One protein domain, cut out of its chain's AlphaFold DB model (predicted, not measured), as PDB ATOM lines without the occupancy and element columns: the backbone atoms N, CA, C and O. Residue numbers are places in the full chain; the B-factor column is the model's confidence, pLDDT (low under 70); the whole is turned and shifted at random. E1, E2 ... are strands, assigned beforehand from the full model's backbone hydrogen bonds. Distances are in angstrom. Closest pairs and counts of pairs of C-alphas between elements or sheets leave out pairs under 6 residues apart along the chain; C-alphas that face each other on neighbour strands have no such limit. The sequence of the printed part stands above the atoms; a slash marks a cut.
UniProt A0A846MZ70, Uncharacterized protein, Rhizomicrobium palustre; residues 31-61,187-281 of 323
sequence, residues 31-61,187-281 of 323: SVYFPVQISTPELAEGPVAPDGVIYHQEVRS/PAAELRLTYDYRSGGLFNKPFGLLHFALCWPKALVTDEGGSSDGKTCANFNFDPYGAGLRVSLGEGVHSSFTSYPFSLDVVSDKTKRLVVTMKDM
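Overview. This is residues 31 to 61 and 187 to 281 of the 323 residues of an uncharacterized protein of Rhizomicrobium palustre (UniProt A0A846MZ70). Two sheets lie partly face to face as a loose sandwich: a long, strongly twisted sheet built round E2, E3 and E4, and a small sheet of E7, E8 and E9 that covers it near E6. The other end of the long sheet, with E1 and E5, is not covered. The printed part has 126 residues, no named helix and nine strands, E1 to E9 in order, so the class is all strand. The larger sheet is branched, the smaller runs E7, E8, E9, and both are antiparallel. The whole is compact, with a radius of gyration of the C-alphas of 15.8 A and spans of 45 by 30 by 26 A.

Along the chain. Find C-alpha 34 at (389.095, 374.838, 361.948), where E1, residues 34 to 38, begins. E2, residues 52 to 61, covers 26.7 A and bends by 59 degrees at residue 55. Past the cut, E3 runs from C-alpha 188 at (389.377, 370.070, 373.651) to residue 198, 30.5 A. E4, residues 207 to 217, covers 30.2 A and bends by 53 degrees at residue 214. Then come E5, residues 231 to 235, E6, residues 245 to 248, E7, residues 254 to 259, and E8, residues 262 to 268, 19.2 A long. E9, residues 274 to 280, ends at C-alpha 280, (371.284, 361.616, 365.454).

Arrangement. Start at the hairpin E1 and E2, where N 37 and O 60 are 2.8 A apart, within hydrogen-bond range. On the other side of E2 lies E3, with N 57 and O 191 at 2.9 A. E3, E4 and E5 form a meander, each strand the antiparallel neighbour of the one before; look at N 192 and O 213, 2.8 A, and N 216 and O 232, 2.7 A. E4 has three neighbours: E3 on one side, E5 and E6 on the other, with N 208 and O 247 at 2.8 A. E7, E8 and E9 form a second meander, with N 257 and O 264 at 2.9 A and N 265 and O 277 at 2.9 A. Between the sheets, the closest C-alphas of E2 and E9 are those of Ile 54 and Val 276, 7.3 A apart. E1 and E9 are apart.

Size, cuts and confidence. The two farthest C-alphas, of Val 32 and Leu 202, are 50.5 A apart. Residues 62 to 186 are not printed; C-alphas 61 and 187 are 7.9 A apart across the cut. The links E1 to E2 and E4 to E5 are long. Look for pLDDT under 70 in 38 residues, among them residues 218 to 245.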
ATOM      1  N   SER A  31     384.974 383.227 356.245       64.25
ATOM      2  CA  SER A  31     385.105 382.452 357.464       64.25
ATOM      3  C   SER A  31     386.268 381.495 357.273       64.25
ATOM      4  O   SER A  31     386.228 380.665 356.353       64.25
ATOM      5  N   VAL A  32     387.267 381.562 358.150       76.50
ATOM      6  CA  VAL A  32     388.219 380.457 358.256       76.50
ATOM      7  C   VAL A  32     387.499 379.239 358.816       76.50
ATOM      8  O   VAL A  32     386.446 379.338 359.456       76.50
ATOM      9  N   TYR A  33     388.048 378.068 358.546       83.81
ATOM     10  CA  TYR A  33     387.532 376.831 359.095       83.81
ATOM     11  C   TYR A  33     388.613 376.121 359.897       83.81
ATOM     12  O   TYR A  33     389.785 376.165 359.541       83.81
ATOM     13  N   PHE A  34     388.207 375.473 360.984       86.94
ATOM     14  CA  PHE A  34     389.095 374.838 361.948       86.94
ATOM     15  C   PHE A  34     389.012 373.319 361.777       86.94
ATOM     16  O   PHE A  34     387.964 372.723 362.047       86.94
ATOM     17  N   PRO A  35     390.081 372.676 361.288       91.06
ATOM     18  CA  PRO A  35     390.221 371.226 361.311       91.06
ATOM     19  C   PRO A  35     390.130 370.670 362.737       91.06
ATOM     20  O   PRO A  35     390.889 371.092 363.613       91.06
ATOM     21  N   VAL A  36     389.234 369.706 362.965       90.44
ATOM     22  CA  VAL A  36     389.020 369.100 364.290       90.44
ATOM     23  C   VAL A  36     388.952 367.572 364.250       90.44
ATOM     24  O   VAL A  36     388.542 366.974 363.255       90.44
ATOM     25  N   GLN A  37     389.334 366.955 365.366       93.00
ATOM     26  CA  GLN A  37     389.020 365.585 365.746       93.00
ATOM     27  C   GLN A  37     387.815 365.604 366.691       93.00
ATOM     28  O   GLN A  37     387.787 366.369 367.653       93.00
ATOM     29  N   ILE A  38     386.846 364.741 366.424       92.62
ATOM     30  CA  ILE A  38     385.636 364.532 367.213       92.62
ATOM     31  C   ILE A  38     385.782 363.171 367.902       92.62
ATOM     32  O   ILE A  38     386.085 362.179 367.229       92.62
ATOM     33  N   SER A  39     385.618 363.128 369.225       94.44
ATOM     34  CA  SER A  39     385.722 361.887 370.007       94.44
ATOM     35  C   SER A  39     384.497 360.991 369.839       94.44
ATOM     36  O   SER A  39     383.473 361.400 369.289       94.44
ATOM     37  N   THR A  40     384.557 359.771 370.364       93.81
ATOM     38  CA  THR A  40     383.353 358.965 370.591       93.81
ATOM     39  C   THR A  40     382.391 359.727 371.519       93.81
ATOM     40  O   THR A  40     382.855 360.358 372.474       93.81
ATOM     41  N   PRO A  41     381.075 359.734 371.240       91.69
ATOM     42  CA  PRO A  41     380.093 360.351 372.122       91.69
ATOM     43  C   PRO A  41     379.851 359.497 373.373       91.69
ATOM     44  O   PRO A  41     379.755 358.273 373.299       91.69
ATOM     45  N   GLU A  42     379.684 360.162 374.508       90.75
ATOM     46  CA  GLU A  42     379.303 359.571 375.789       90.75
ATOM     47  C   GLU A  42     377.850 359.939 376.100       90.75
ATOM     48  O   GLU A  42     377.454 361.102 375.988       90.75
ATOM     49  N   LEU A  43     377.044 358.946 376.484       86.62
ATOM     50  CA  LEU A  43     375.618 359.103 376.768       86.62
ATOM     51  C   LEU A  43     375.299 358.641 378.186       86.62
ATOM     52  O   LEU A  43     375.809 357.618 378.644       86.62
ATOM     53  N   ALA A  44     374.405 359.359 378.859       80.06
ATOM     54  CA  ALA A  44     373.799 358.866 380.085       80.06
ATOM     55  C   ALA A  44     372.890 357.668 379.776       80.06
ATOM     56  O   ALA A  44     372.026 357.735 378.900       80.06
ATOM     57  N   GLU A  45     373.057 356.581 380.525       71.62
ATOM     58  CA  GLU A  45     372.156 355.433 380.460       71.62
ATOM     59  C   GLU A  45     370.958 355.637 381.401       71.62
ATOM     60  O   GLU A  45     371.113 355.895 382.595       71.62
ATOM     61  N   GLY A  46     369.741 355.475 380.875       72.62
ATOM     62  CA  GLY A  46     368.517 355.489 381.679       72.62
ATOM     63  C   GLY A  46     368.033 356.889 382.101       72.62
ATOM     64  O   GLY A  46     368.268 357.870 381.395       72.62
ATOM     65  N   PRO A  47     367.266 356.994 383.206       73.06
ATOM     66  CA  PRO A  47     366.703 358.263 383.662       73.06
ATOM     67  C   PRO A  47     367.787 359.251 384.101       73.06
ATOM     68  O   PRO A  47     368.589 358.958 384.989       73.06
ATOM     69  N   VAL A  48     367.757 360.453 383.534       76.69
ATOM     70  CA  VAL A  48     368.752 361.497 383.792       76.69
ATOM     71  C   VAL A  48     368.488 362.128 385.162       76.69
ATOM     72  O   VAL A  48     367.349 362.475 385.497       76.69
ATOM     73  N   ALA A  49     369.537 362.271 385.975       76.06
ATOM     74  CA  ALA A  49     369.448 362.999 387.237       76.06
ATOM     75  C   ALA A  49     369.105 364.484 386.989       76.06
ATOM     76  O   ALA A  49     369.497 365.027 385.955       76.06
ATOM     77  N   PRO A  50     368.401 365.160 387.916       71.62
ATOM     78  CA  PRO A  50     368.284 366.617 387.885       71.62
ATOM     79  C   PRO A  50     369.667 367.265 387.757       71.62
ATOM     80  O   PRO A  50     370.593 366.846 388.449       71.62
ATOM     81  N   ASP A  51     369.799 368.241 386.860       71.50
ATOM     82  CA  ASP A  51     371.053 368.948 386.555       71.50
ATOM     83  C   ASP A  51     372.161 368.036 385.987       71.50
ATOM     84  O   ASP A  51     373.354 368.337 386.055       71.50
ATOM     85  N   GLY A  52     371.761 366.898 385.410       80.44
ATOM     86  CA  GLY A  52     372.648 365.890 384.844       80.44
ATOM     87  C   GLY A  52     373.107 366.187 383.414       80.44
ATOM     88  O   GLY A  52     372.438 366.871 382.632       80.44
ATOM     89  N   VAL A  53     374.252 365.603 383.054       85.56
ATOM     90  CA  VAL A  53     374.751 365.549 381.674       85.56
ATOM     91  C   VAL A  53     374.116 364.350 380.976       85.56
ATOM     92  O   VAL A  53     374.159 363.238 381.491       85.56
ATOM     93  N   ILE A  54     373.514 364.586 379.813       86.69
ATOM     94  CA  ILE A  54     372.852 363.572 378.982       86.69
ATOM     95  C   ILE A  54     373.795 363.062 377.903       86.69
ATOM     96  O   ILE A  54     373.829 361.873 377.608       86.69
ATOM     97  N   TYR A  55     374.516 363.990 377.286       88.38
ATOM     98  CA  TYR A  55     375.425 363.726 376.187       88.38
ATOM     99  C   TYR A  55     376.672 364.580 376.365       88.38
ATOM    100  O   TYR A  55     376.576 365.753 376.746       88.38
ATOM    101  N   HIS A  56     377.818 363.988 376.061       91.12
ATOM    102  CA  HIS A  56     379.118 364.630 376.077       91.12
ATOM    103  C   HIS A  56     379.958 364.138 374.893       91.12
ATOM    104  O   HIS A  56     379.952 362.954 374.566       91.12
ATOM    105  N   GLN A  57     380.676 365.043 374.233       92.06
ATOM    106  CA  GLN A  57     381.648 364.694 373.202       92.06
ATOM    107  C   GLN A  57     382.735 365.764 373.120       92.06
ATOM    108  O   GLN A  57     382.442 366.960 373.146       92.06
ATOM    109  N   GLU A  58     383.987 365.346 372.974       92.69
ATOM    110  CA  GLU A  58     385.108 366.257 372.789       92.69
ATOM    111  C   GLU A  58     385.303 366.619 371.312       92.69
ATOM    112  O   GLU A  58     385.226 365.778 370.414       92.69
ATOM    113  N   VAL A  59     385.617 367.890 371.070       89.25
ATOM    114  CA  VAL A  59     385.966 368.464 369.772       89.25
ATOM    115  C   VAL A  59     387.310 369.168 369.922       89.25
ATOM    116  O   VAL A  59     387.425 370.197 370.585       89.25
ATOM    117  N   ARG A  60     388.352 368.612 369.309       91.06
ATOM    118  CA  ARG A  60     389.743 369.036 369.502       91.06
ATOM    119  C   ARG A  60     390.346 369.515 368.197       91.06
ATOM    120  O   ARG A  60     390.172 368.855 367.179       91.06
ATOM    121  N   SER A  61     391.086 370.622 368.205       90.75
ATOM    122  CA  SER A  61     391.833 371.034 367.008       90.75
ATOM    123  C   SER A  61     392.859 369.965 366.610       90.75
ATOM    124  O   SER A  61     393.402 369.282 367.475       90.75
ATOM    125  N   PRO A 187     394.037 371.394 374.115       87.50
ATOM    126  CA  PRO A 187     392.777 371.412 374.856       87.50
ATOM    127  C   PRO A 187     391.562 371.166 373.942       87.50
ATOM    128  O   PRO A 187     391.502 371.686 372.826       87.50
ATOM    129  N   ALA A 188     390.599 370.363 374.400       89.00
ATOM    130  CA  ALA A 188     389.377 370.070 373.651       89.00
ATOM    131  C   ALA A 188     388.221 370.957 374.106       89.00
ATOM    132  O   ALA A 188     388.035 371.180 375.302       89.00
ATOM    133  N   ALA A 189     387.422 371.417 373.146       84.06
ATOM    134  CA  ALA A 189     386.089 371.911 373.429       84.06
ATOM    135  C   ALA A 189     385.155 370.728 373.720       84.06
ATOM    136  O   ALA A 189     385.344 369.632 373.203       84.06
ATOM    137  N   GLU A 190     384.125 370.952 374.520       86.50
ATOM    138  CA  GLU A 190     383.184 369.923 374.938       86.50
ATOM    139  C   GLU A 190     381.785 370.277 374.461       86.50
ATOM    140  O   GLU A 190     381.201 371.285 374.865       86.50
ATOM    141  N   LEU A 191     381.234 369.429 373.607       85.44
ATOM    142  CA  LEU A 191     379.847 369.485 373.202       85.44
ATOM    143  C   LEU A 191     379.010 368.738 374.240       85.44
ATOM    144  O   LEU A 191     379.235 367.556 374.490       85.44
ATOM    145  N   ARG A 192     378.063 369.429 374.872       85.06
ATOM    146  CA  ARG A 192     377.275 368.911 375.994       85.06
ATOM    147  C   ARG A 192     375.785 369.120 375.768       85.06
ATOM    148  O   ARG A 192     375.374 370.179 375.299       85.06
ATOM    149  N   LEU A 193     374.991 368.130 376.168       83.88
ATOM    150  CA  LEU A 193     373.559 368.270 376.429       83.88
ATOM    151  C   LEU A 193     373.330 368.085 377.924       83.88
ATOM    152  O   LEU A 193     373.662 367.030 378.462       83.88
ATOM    153  N   THR A 194     372.741 369.074 378.583       84.06
ATOM    154  CA  THR A 194     372.381 368.988 380.003       84.06
ATOM    155  C   THR A 194     370.882 369.129 380.207       84.06
ATOM    156  O   THR A 194     370.168 369.697 379.375       84.06
ATOM    157  N   TYR A 195     370.411 368.582 381.322       82.56
ATOM    158  CA  TYR A 195     369.023 368.636 381.753       82.56
ATOM    159  C   TYR A 195     368.908 369.386 383.074       82.56
ATOM    160  O   TYR A 195     369.378 368.891 384.089       82.56
ATOM    161  N   ASP A 196     368.225 370.527 383.068       80.38
ATOM    162  CA  ASP A 196     367.871 371.291 384.266       80.38
ATOM    163  C   ASP A 196     366.400 371.032 384.627       80.38
ATOM    164  O   ASP A 196     365.487 371.195 383.803       80.38
ATOM    165  N   TYR A 197     366.161 370.595 385.863       79.31
ATOM    166  CA  TYR A 197     364.819 370.337 386.375       79.31
ATOM    167  C   TYR A 197     364.264 371.547 387.122       79.31
ATOM    168  O   TYR A 197     364.776 371.972 388.158       79.31
ATOM    169  N   ARG A 198     363.092 372.020 386.688       80.69
ATOM    170  CA  ARG A 198     362.335 373.051 387.396       80.69
ATOM    171  C   ARG A 198     361.106 372.429 388.040       80.69
ATOM    172  O   ARG A 198     360.152 372.051 387.360       80.69
ATOM    173  N   SER A 199     361.110 372.387 389.373       72.31
ATOM    174  CA  SER A 199     360.065 371.770 390.207       72.31
ATOM    175  C   SER A 199     358.672 372.387 390.062       72.31
ATOM    176  O   SER A 199     357.694 371.813 390.536       72.31
ATOM    177  N   GLY A 200     358.556 373.533 389.387       68.88
ATOM    178  CA  GLY A 200     357.315 374.294 389.323       68.88
ATOM    179  C   GLY A 200     356.992 374.977 390.655       68.88
ATOM    180  O   GLY A 200     357.731 374.872 391.633       68.88
ATOM    181  N   GLY A 201     355.887 375.715 390.673       71.00
ATOM    182  CA  GLY A 201     355.375 376.422 391.849       71.00
ATOM    183  C   GLY A 201     353.849 376.373 391.872       71.00
ATOM    184  O   GLY A 201     353.250 375.685 391.050       71.00
ATOM    185  N   LEU A 202     353.206 377.143 392.757       66.00
ATOM    186  CA  LEU A 202     351.745 377.106 392.958       66.00
ATOM    187  C   LEU A 202     350.920 377.263 391.658       66.00
ATOM    188  O   LEU A 202     349.823 376.725 391.557       66.00
ATOM    189  N   PHE A 203     351.464 377.975 390.662       70.38
ATOM    190  CA  PHE A 203     350.812 378.264 389.377       70.38
ATOM    191  C   PHE A 203     351.531 377.675 388.153       70.38
ATOM    192  O   PHE A 203     351.040 377.806 387.034       70.38
ATOM    193  N   ASN A 204     352.682 377.020 388.338       73.44
ATOM    194  CA  ASN A 204     353.516 376.528 387.241       73.44
ATOM    195  C   ASN A 204     353.745 375.025 387.380       73.44
ATOM    196  O   ASN A 204     354.278 374.570 388.389       73.44
ATOM    197  N   LYS A 205     353.393 374.262 386.340       74.44
ATOM    198  CA  LYS A 205     353.700 372.828 386.263       74.44
ATOM    199  C   LYS A 205     355.220 372.605 386.209       74.44
ATOM    200  O   LYS A 205     355.913 373.450 385.634       74.44
ATOM    201  N   PRO A 206     355.730 371.488 386.757       76.56
ATOM    202  CA  PRO A 206     357.135 371.134 386.621       76.56
ATOM    203  C   PRO A 206     357.505 370.973 385.144       76.56
ATOM    204  O   PRO A 206     356.712 370.480 384.334       76.56
ATOM    205  N   PHE A 207     358.708 371.402 384.789       77.88
ATOM    206  CA  PHE A 207     359.231 371.286 383.434       77.88
ATOM    207  C   PHE A 207     360.733 371.020 383.461       77.88
ATOM    208  O   PHE A 207     361.422 371.370 384.417       77.88
ATOM    209  N   GLY A 208     361.222 370.385 382.406       76.94
ATOM    210  CA  GLY A 208     362.639 370.250 382.124       76.94
ATOM    211  C   GLY A 208     363.102 371.297 381.129       76.94
ATOM    212  O   GLY A 208     362.352 371.649 380.217       76.94
ATOM    213  N   LEU A 209     364.329 371.775 381.289       78.00
ATOM    214  CA  LEU A 209     365.043 372.532 380.272       78.00
ATOM    215  C   LEU A 209     366.209 371.689 379.768       78.00
ATOM    216  O   LEU A 209     367.015 371.201 380.556       78.00
ATOM    217  N   LEU A 210     366.283 371.514 378.453       78.31
ATOM    218  CA  LEU A 210     367.436 370.907 377.801       78.31
ATOM    219  C   LEU A 210     368.331 372.003 377.224       78.31
ATOM    220  O   LEU A 210     367.857 372.878 376.491       78.31
ATOM    221  N   HIS A 211     369.621 371.938 377.542       76.94
ATOM    222  CA  HIS A 211     370.619 372.907 377.100       76.94
ATOM    223  C   HIS A 211     371.703 372.213 376.289       76.94
ATOM    224  O   HIS A 211     372.390 371.329 376.794       76.94
ATOM    225  N   PHE A 212     371.873 372.646 375.043       77.00
ATOM    226  CA  PHE A 212     373.021 372.277 374.229       77.00
ATOM    227  C   PHE A 212     374.070 373.377 374.298       77.00
ATOM    228  O   PHE A 212     373.767 374.540 374.023       77.00
ATOM    229  N   ALA A 213     375.304 373.004 374.608       75.88
ATOM    230  CA  ALA A 213     376.415 373.934 374.713       75.88
ATOM    231  C   ALA A 213     377.681 373.353 374.087       75.88
ATOM    232  O   ALA A 213     377.927 372.154 374.180       75.88
ATOM    233  N   LEU A 214     378.494 374.212 373.477       76.44
ATOM    234  CA  LEU A 214     379.891 373.927 373.177       76.44
ATOM    235  C   LEU A 214     380.754 374.749 374.133       76.44
ATOM    236  O   LEU A 214     380.698 375.978 374.119       76.44
ATOM    237  N   CYS A 215     381.511 374.067 374.984       76.44
ATOM    238  CA  CYS A 215     382.298 374.663 376.055       76.44
ATOM    239  C   CYS A 215     383.790 374.581 375.754       76.44
ATOM    240  O   CYS A 215     384.330 373.498 375.571       76.44
ATOM    241  N   TRP A 216     384.470 375.717 375.732       75.19
ATOM    242  CA  TRP A 216     385.910 375.828 375.533       75.19
ATOM    243  C   TRP A 216     386.626 375.820 376.888       75.19
ATOM    244  O   TRP A 216     386.136 376.432 377.841       75.19
ATOM    245  N   PRO A 217     387.795 375.178 376.990       72.19
ATOM    246  CA  PRO A 217     388.649 375.269 378.161       72.19
ATOM    247  C   PRO A 217     389.266 376.665 378.262       72.19
ATOM    248  O   PRO A 217     389.575 377.285 377.243       72.19
ATOM    249  N   LYS A 218     389.528 377.115 379.496       68.56
ATOM    250  CA  LYS A 218     390.155 378.416 379.764       68.56
ATOM    251  C   LYS A 218     391.449 378.627 378.977       68.56
ATOM    252  O   LYS A 218     391.696 379.721 378.519       68.56
ATOM    253  N   ALA A 219     392.236 377.577 378.753       68.50
ATOM    254  CA  ALA A 219     393.484 377.659 377.990       68.50
ATOM    255  C   ALA A 219     393.314 378.112 376.523       68.50
ATOM    256  O   ALA A 219     394.299 378.477 375.887       68.50
ATOM    257  N   LEU A 220     392.094 378.058 375.975       67.19
ATOM    258  CA  LEU A 220     391.771 378.547 374.633       67.19
ATOM    259  C   LEU A 220     391.093 379.923 374.642       67.19
ATOM    260  O   LEU A 220     390.805 380.442 373.572       67.19
ATOM    261  N   VAL A 221     390.825 380.508 375.811       61.50
ATOM    262  CA  VAL A 221     390.252 381.854 375.964       61.50
ATOM    263  C   VAL A 221     391.185 382.726 376.802       61.50
ATOM    264  O   VAL A 221     392.026 382.231 377.545       61.50
ATOM    265  N   THR A 222     391.060 384.046 376.711       53.16
ATOM    266  CA  THR A 222     391.815 384.925 377.608       53.16
ATOM    267  C   THR A 222     391.340 384.799 379.049       53.16
ATOM    268  O   THR A 222     390.197 384.426 379.331       53.16
ATOM    269  N   ASP A 223     392.239 385.119 379.982       47.72
ATOM    270  CA  ASP A 223     392.108 384.800 381.404       47.72
ATOM    271  C   ASP A 223     390.868 385.379 382.111       47.72
ATOM    272  O   ASP A 223     390.514 384.919 383.201       47.72
ATOM    273  N   GLU A 224     390.190 386.336 381.479       49.47
ATOM    274  CA  GLU A 224     389.030 387.059 382.005       49.47
ATOM    275  C   GLU A 224     387.673 386.514 381.507       49.47
ATOM    276  O   GLU A 224     386.628 386.976 381.957       49.47
ATOM    277  N   GLY A 225     387.671 385.513 380.614       45.44
ATOM    278  CA  GLY A 225     386.470 385.009 379.927       45.44
ATOM    279  C   GLY A 225     385.759 383.791 380.533       45.44
ATOM    280  O   GLY A 225     384.783 383.315 379.947       45.44
ATOM    281  N   GLY A 226     386.230 383.244 381.656       41.41
ATOM    282  CA  GLY A 226     385.767 381.950 382.183       41.41
ATOM    283  C   GLY A 226     384.767 382.038 383.337       41.41
ATOM    284  O   GLY A 226     384.865 382.920 384.190       41.41
ATOM    285  N   SER A 227     383.845 381.074 383.422       47.78
ATOM    286  CA  SER A 227     383.179 380.758 384.691       47.78
ATOM    287  C   SER A 227     384.186 380.176 385.694       47.78
ATOM    288  O   SER A 227     385.301 379.782 385.345       47.78
ATOM    289  N   SER A 228     383.814 380.125 386.977       45.94
ATOM    290  CA  SER A 228     384.656 379.606 388.069       45.94
ATOM    291  C   SER A 228     385.083 378.138 387.905       45.94
ATOM    292  O   SER A 228     385.941 377.666 388.646       45.94
ATOM    293  N   ASP A 229     384.513 377.423 386.937       54.66
ATOM    294  CA  ASP A 229     384.850 376.055 386.540       54.66
ATOM    295  C   ASP A 229     385.950 375.974 385.459       54.66
ATOM    296  O   ASP A 229     386.301 374.879 385.018       54.66
ATOM    297  N   GLY A 230     386.513 377.112 385.033       62.19
ATOM    298  CA  GLY A 230     387.608 377.158 384.064       62.19
ATOM    299  C   GLY A 230     387.178 376.863 382.626       62.19
ATOM    300  O   GLY A 230     388.003 376.423 381.821       62.19
ATOM    301  N   LYS A 231     385.901 377.087 382.293       65.50
ATOM    302  CA  LYS A 231     385.363 376.930 380.938       65.50
ATOM    303  C   LYS A 231     384.570 378.162 380.512       65.50
ATOM    304  O   LYS A 231     384.124 378.959 381.331       65.50
ATOM    305  N   THR A 232     384.385 378.302 379.207       66.94
ATOM    306  CA  THR A 232     383.521 379.317 378.599       66.94
ATOM    307  C   THR A 232     382.616 378.602 377.611       66.94
ATOM    308  O   THR A 232     383.112 377.862 376.774       66.94
ATOM    309  N   CYS A 233     381.299 378.779 377.681       66.75
ATOM    310  CA  CYS A 233     380.366 378.021 376.844       66.75
ATOM    311  C   CYS A 233     379.602 378.916 375.867       66.75
ATOM    312  O   CYS A 233     379.098 379.973 376.239       66.75
ATOM    313  N   ALA A 234     379.467 378.459 374.623       61.66
ATOM    314  CA  ALA A 234     378.488 378.968 373.675       61.66
ATOM    315  C   ALA A 234     377.281 378.029 373.652       61.66
ATOM    316  O   ALA A 234     377.403 376.852 373.311       61.66
ATOM    317  N   ASN A 235     376.109 378.550 374.003       59.28
ATOM    318  CA  ASN A 235     374.871 377.785 373.913       59.28
ATOM    319  C   ASN A 235     374.383 377.743 372.460       59.28
ATOM    320  O   ASN A 235     374.304 378.777 371.791       59.28
ATOM    321  N   PHE A 236     373.991 376.559 371.989       57.62
ATOM    322  CA  PHE A 236     373.198 376.422 370.771       57.62
ATOM    323  C   PHE A 236     371.768 376.794 371.132       57.62
ATOM    324  O   PHE A 236     370.959 375.967 371.552       57.62
ATOM    325  N   ASN A 237     371.480 378.085 371.062       51.59
ATOM    326  CA  ASN A 237     370.168 378.592 371.407       51.59
ATOM    327  C   ASN A 237     369.135 378.112 370.374       51.59
ATOM    328  O   ASN A 237     369.240 378.420 369.188       51.59
ATOM    329  N   PHE A 238     368.123 377.374 370.837       46.66
ATOM    330  CA  PHE A 238     366.931 377.033 370.046       46.66
ATOM    331  C   PHE A 238     365.957 378.213 369.976       46.66
ATOM    332  O   PHE A 238     365.152 378.306 369.051       46.66
ATOM    333  N   ASP A 239     366.067 379.127 370.939       42.47
ATOM    334  CA  ASP A 239     365.348 380.387 371.002       42.47
ATOM    335  C   ASP A 239     366.367 381.544 371.057       42.47
ATOM    336  O   ASP A 239     367.216 381.545 371.954       42.47
ATOM    337  N   PRO A 240     366.307 382.546 370.157       36.62
ATOM    338  CA  PRO A 240     367.159 383.739 370.228       36.62
ATOM    339  C   PRO A 240     367.114 384.487 371.577       36.62
ATOM    340  O   PRO A 240     367.995 385.308 371.822       36.62
ATOM    341  N   TYR A 241     366.140 384.208 372.450       41.59
ATOM    342  CA  TYR A 241     366.029 384.769 373.803       41.59
ATOM    343  C   TYR A 241     366.669 383.910 374.913       41.59
ATOM    344  O   TYR A 241     366.500 384.213 376.093       41.59
ATOM    345  N   GLY A 242     367.415 382.855 374.566       44.56
ATOM    346  CA  GLY A 242     368.209 382.072 375.524       44.56
ATOM    347  C   GLY A 242     367.417 381.051 376.345       44.56
ATOM    348  O   GLY A 242     367.958 380.464 377.283       44.56
ATOM    349  N   ALA A 243     366.151 380.802 376.008       49.03
ATOM    350  CA  ALA A 243     365.400 379.713 376.613       49.03
ATOM    351  C   ALA A 243     365.886 378.381 376.021       49.03
ATOM    352  O   ALA A 243     365.745 378.124 374.824       49.03
ATOM    353  N   GLY A 244     366.474 377.529 376.866       58.28
ATOM    354  CA  GLY A 244     366.688 376.121 376.538       58.28
ATOM    355  C   GLY A 244     365.380 375.455 376.109       58.28
ATOM    356  O   GLY A 244     364.277 375.984 376.291       58.28
ATOM    357  N   LEU A 245     365.484 374.272 375.526       69.06
ATOM    358  CA  LEU A 245     364.318 373.578 375.015       69.06
ATOM    359  C   LEU A 245     363.440 373.096 376.175       69.06
ATOM    360  O   LEU A 245     363.825 372.214 376.946       69.06
ATOM    361  N   ARG A 246     362.254 373.695 376.310       73.81
ATOM    362  CA  ARG A 246     361.333 373.405 377.410       73.81
ATOM    363  C   ARG A 246     360.516 372.151 377.129       73.81
ATOM    364  O   ARG A 246     359.712 372.122 376.202       73.81
ATOM    365  N   VAL A 247     360.647 371.159 378.002       71.75
ATOM    366  CA  VAL A 247     359.876 369.915 377.965       71.75
ATOM    367  C   VAL A 247     358.924 369.888 379.155       71.75
ATOM    368  O   VAL A 247     359.334 370.020 380.308       71.75
ATOM    369  N   SER A 248     357.627 369.737 378.887       73.56
ATOM    370  CA  SER A 248     356.645 369.559 379.961       73.56
ATOM    371  C   SER A 248     356.838 368.194 380.615       73.56
ATOM    372  O   SER A 248     356.969 367.194 379.916       73.56
ATOM    373  N   LEU A 249     356.826 368.139 381.947       69.81
ATOM    374  CA  LEU A 249     356.973 366.879 382.673       69.81
ATOM    375  C   LEU A 249     355.591 366.327 383.033       69.81
ATOM    376  O   LEU A 249     354.816 366.958 383.755       69.81
ATOM    377  N   GLY A 250     355.284 365.146 382.507       67.25
ATOM    378  CA  GLY A 250     354.040 364.414 382.723       67.25
ATOM    379  C   GLY A 250     354.190 362.984 382.217       67.25
ATOM    380  O   GLY A 250     354.902 362.755 381.246       67.25
ATOM    381  N   GLU A 251     353.559 362.016 382.880       68.44
ATOM    382  CA  GLU A 251     353.678 360.606 382.489       68.44
ATOM    383  C   GLU A 251     353.266 360.414 381.021       68.44
ATOM    384  O   GLU A 251     352.192 360.856 380.608       68.44
ATOM    385  N   GLY A 252     354.145 359.800 380.223       66.12
ATOM    386  CA  GLY A 252     353.892 359.543 378.804       66.12
ATOM    387  C   GLY A 252     354.002 360.770 377.893       66.12
ATOM    388  O   GLY A 252     353.709 360.662 376.703       66.12
ATOM    389  N   VAL A 253     354.439 361.927 378.407       77.88
ATOM    390  CA  VAL A 253     354.768 363.071 377.551       77.88
ATOM    391  C   VAL A 253     355.987 362.707 376.713       77.88
ATOM    392  O   VAL A 253     357.070 362.457 377.245       77.88
ATOM    393  N   HIS A 254     355.776 362.685 375.401       82.56
ATOM    394  CA  HIS A 254     356.801 362.466 374.396       82.56
ATOM    395  C   HIS A 254     357.014 363.753 373.603       82.56
ATOM    396  O   HIS A 254     356.061 364.442 373.230       82.56
ATOM    397  N   SER A 255     358.268 364.102 373.353       81.19
ATOM    398  CA  SER A 255     358.622 365.226 372.495       81.19
ATOM    399  C   SER A 255     359.860 364.877 371.684       81.19
ATOM    400  O   SER A 255     360.854 364.422 372.239       81.19
ATOM    401  N   SER A 256     359.787 365.100 370.377       81.19
ATOM    402  CA  SER A 256     360.900 364.893 369.455       81.19
ATOM    403  C   SER A 256     361.471 366.235 369.040       81.19
ATOM    404  O   SER A 256     360.724 367.168 368.734       81.19
ATOM    405  N   PHE A 257     362.793 366.319 368.989       75.31
ATOM    406  CA  PHE A 257     363.501 367.541 368.656       75.31
ATOM    407  C   PHE A 257     364.601 367.243 367.657       75.31
ATOM    408  O   PHE A 257     365.393 366.326 367.847       75.31
ATOM    409  N   THR A 258     364.662 368.053 366.607       72.81
ATOM    410  CA  THR A 258     365.717 367.976 365.604       72.81
ATOM    411  C   THR A 258     366.267 369.374 365.395       72.81
ATOM    412  O   THR A 258     365.553 370.276 364.962       72.81
ATOM    413  N   SER A 259     367.540 369.549 365.719       67.25
ATOM    414  CA  SER A 259     368.319 370.742 365.414       67.25
ATOM    415  C   SER A 259     369.754 370.316 365.245       67.25
ATOM    416  O   SER A 259     370.290 369.606 366.086       67.25
ATOM    417  N   TYR A 260     370.380 370.758 364.166       64.62
ATOM    418  CA  TYR A 260     371.751 370.391 363.873       64.62
ATOM    419  C   TYR A 260     372.693 370.655 365.074       64.62
ATOM    420  O   TYR A 260     372.634 371.745 365.649       64.62
ATOM    421  N   PRO A 261     373.600 369.718 365.421       67.06
ATOM    422  CA  PRO A 261     373.867 368.428 364.769       67.06
ATOM    423  C   PRO A 261     373.067 367.232 365.335       67.06
ATOM    424  O   PRO A 261     373.453 366.087 365.119       67.06
ATOM    425  N   PHE A 262     371.976 367.475 366.062       76.56
ATOM    426  CA  PHE A 262     371.278 366.487 366.879       76.56
ATOM    427  C   PHE A 262     369.830 366.222 366.460       76.56
ATOM    428  O   PHE A 262     369.070 367.117 366.077       76.56
ATOM    429  N   SER A 263     369.411 364.978 366.649       81.62
ATOM    430  CA  SER A 263     368.002 364.623 366.766       81.62
ATOM    431  C   SER A 263     367.830 363.763 368.001       81.62
ATOM    432  O   SER A 263     368.652 362.884 368.260       81.62
ATOM    433  N   LEU A 264     366.794 364.025 368.787       86.88
ATOM    434  CA  LEU A 264     366.539 363.304 370.024       86.88
ATOM    435  C   LEU A 264     365.047 363.195 370.318       86.88
ATOM    436  O   LEU A 264     364.260 364.085 369.990       86.88
ATOM    437  N   ASP A 265     364.692 362.112 370.992       87.62
ATOM    438  CA  ASP A 265     363.397 361.939 371.632       87.62
ATOM    439  C   ASP A 265     363.544 362.096 373.137       87.62
ATOM    440  O   ASP A 265     364.484 361.590 373.749       87.62
ATOM    441  N   VAL A 266     362.578 362.780 373.735       84.38
ATOM    442  CA  VAL A 266     362.465 362.950 375.176       84.38
ATOM    443  C   VAL A 266     361.172 362.306 375.628       84.38
ATOM    444  O   VAL A 266     360.094 362.646 375.134       84.38
ATOM    445  N   VAL A 267     361.276 361.409 376.602       85.38
ATOM    446  CA  VAL A 267     360.134 360.792 377.275       85.38
ATOM    447  C   VAL A 267     360.231 361.087 378.762       85.38
ATOM    448  O   VAL A 267     361.274 360.878 379.375       85.38
ATOM    449  N   SER A 268     359.138 361.546 379.366       82.25
ATOM    450  CA  SER A 268     359.027 361.576 380.825       82.25
ATOM    451  C   SER A 268     358.576 360.205 381.329       82.25
ATOM    452  O   SER A 268     357.484 359.738 380.992       82.25
ATOM    453  N   ASP A 269     359.396 359.573 382.164       78.12
ATOM    454  CA  ASP A 269     359.084 358.281 382.768       78.12
ATOM    455  C   ASP A 269     358.031 358.390 383.892       78.12
ATOM    456  O   ASP A 269     357.536 359.472 384.234       78.12
ATOM    457  N   LYS A 270     357.692 357.247 384.501       77.94
ATOM    458  CA  LYS A 270     356.728 357.155 385.616       77.94
ATOM    459  C   LYS A 270     357.183 357.894 386.879       77.94
ATOM    460  O   LYS A 270     356.359 358.226 387.727       77.94
ATOM    461  N   THR A 271     358.482 358.163 387.010       74.81
ATOM    462  CA  THR A 271     359.073 358.945 388.105       74.81
ATOM    463  C   THR A 271     359.163 360.439 387.780       74.81
ATOM    464  O   THR A 271     359.669 361.210 388.595       74.81
ATOM    465  N   LYS A 272     358.618 360.865 386.628       72.25
ATOM    466  CA  LYS A 272     358.689 362.233 386.090       72.25
ATOM    467  C   LYS A 272     360.121 362.688 385.792       72.25
ATOM    468  O   LYS A 272     360.395 363.889 385.804       72.25
ATOM    469  N   ARG A 273     361.023 361.741 385.529       75.62
ATOM    470  CA  ARG A 273     362.383 362.005 385.053       75.62
ATOM    471  C   ARG A 273     362.432 361.907 383.539       75.62
ATOM    472  O   ARG A 273     361.649 361.180 382.930       75.62
ATOM    473  N   LEU A 274     363.362 362.644 382.941       78.44
ATOM    474  CA  LEU A 274     363.592 362.566 381.508       78.44
ATOM    475  C   LEU A 274     364.426 361.334 381.170       78.44
ATOM    476  O   LEU A 274     365.486 361.102 381.749       78.44
ATOM    477  N   VAL A 275     363.943 360.580 380.192       82.25
ATOM    478  CA  VAL A 275     364.715 359.617 379.417       82.25
ATOM    479  C   VAL A 275     364.922 360.248 378.050       82.25
ATOM    480  O   VAL A 275     363.954 360.636 377.391       82.25
ATOM    481  N   VAL A 276     366.182 360.395 377.651       84.06
ATOM    482  CA  VAL A 276     366.552 360.997 376.371       84.06
ATOM    483  C   VAL A 276     367.173 359.934 375.486       84.06
ATOM    484  O   VAL A 276     368.138 359.282 375.875       84.06
ATOM    485  N   THR A 277     366.633 359.787 374.284       87.31
ATOM    486  CA  THR A 277     367.175 358.903 373.253       87.31
ATOM    487  C   THR A 277     367.731 359.762 372.131       87.31
ATOM    488  O   THR A 277     366.972 360.418 371.418       87.31
ATOM    489  N   MET A 278     369.050 359.751 371.952       85.62
ATOM    490  CA  MET A 278     369.694 360.416 370.818       85.62
ATOM    491  C   MET A 278     369.477 359.577 369.550       85.62
ATOM    492  O   MET A 278     369.898 358.424 369.490       85.62
ATOM    493  N   LYS A 279     368.806 360.150 368.549       86.25
ATOM    494  CA  LYS A 279     368.599 359.560 367.217       86.25
ATOM    495  C   LYS A 279     369.767 359.856 366.289       86.25
ATOM    496  O   LYS A 279     370.312 358.942 365.683       86.25
ATOM    497  N   ASP A 280     370.152 361.127 366.233       84.06
ATOM    498  CA  ASP A 280     371.284 361.616 365.454       84.06
ATOM    499  C   ASP A 280     372.222 362.397 366.372       84.06
ATOM    500  O   ASP A 280     371.784 363.155 367.243       84.06
ATOM    501  N   MET A 281     373.520 362.218 366.156       87.00
ATOM    502  CA  MET A 281     374.587 362.922 366.859       87.00
ATOM    503  C   MET A 281     375.784 363.110 365.931       87.00
ATOM    504  O   MET A 281     375.858 362.493 364.865       87.00
TER     505      MET A 281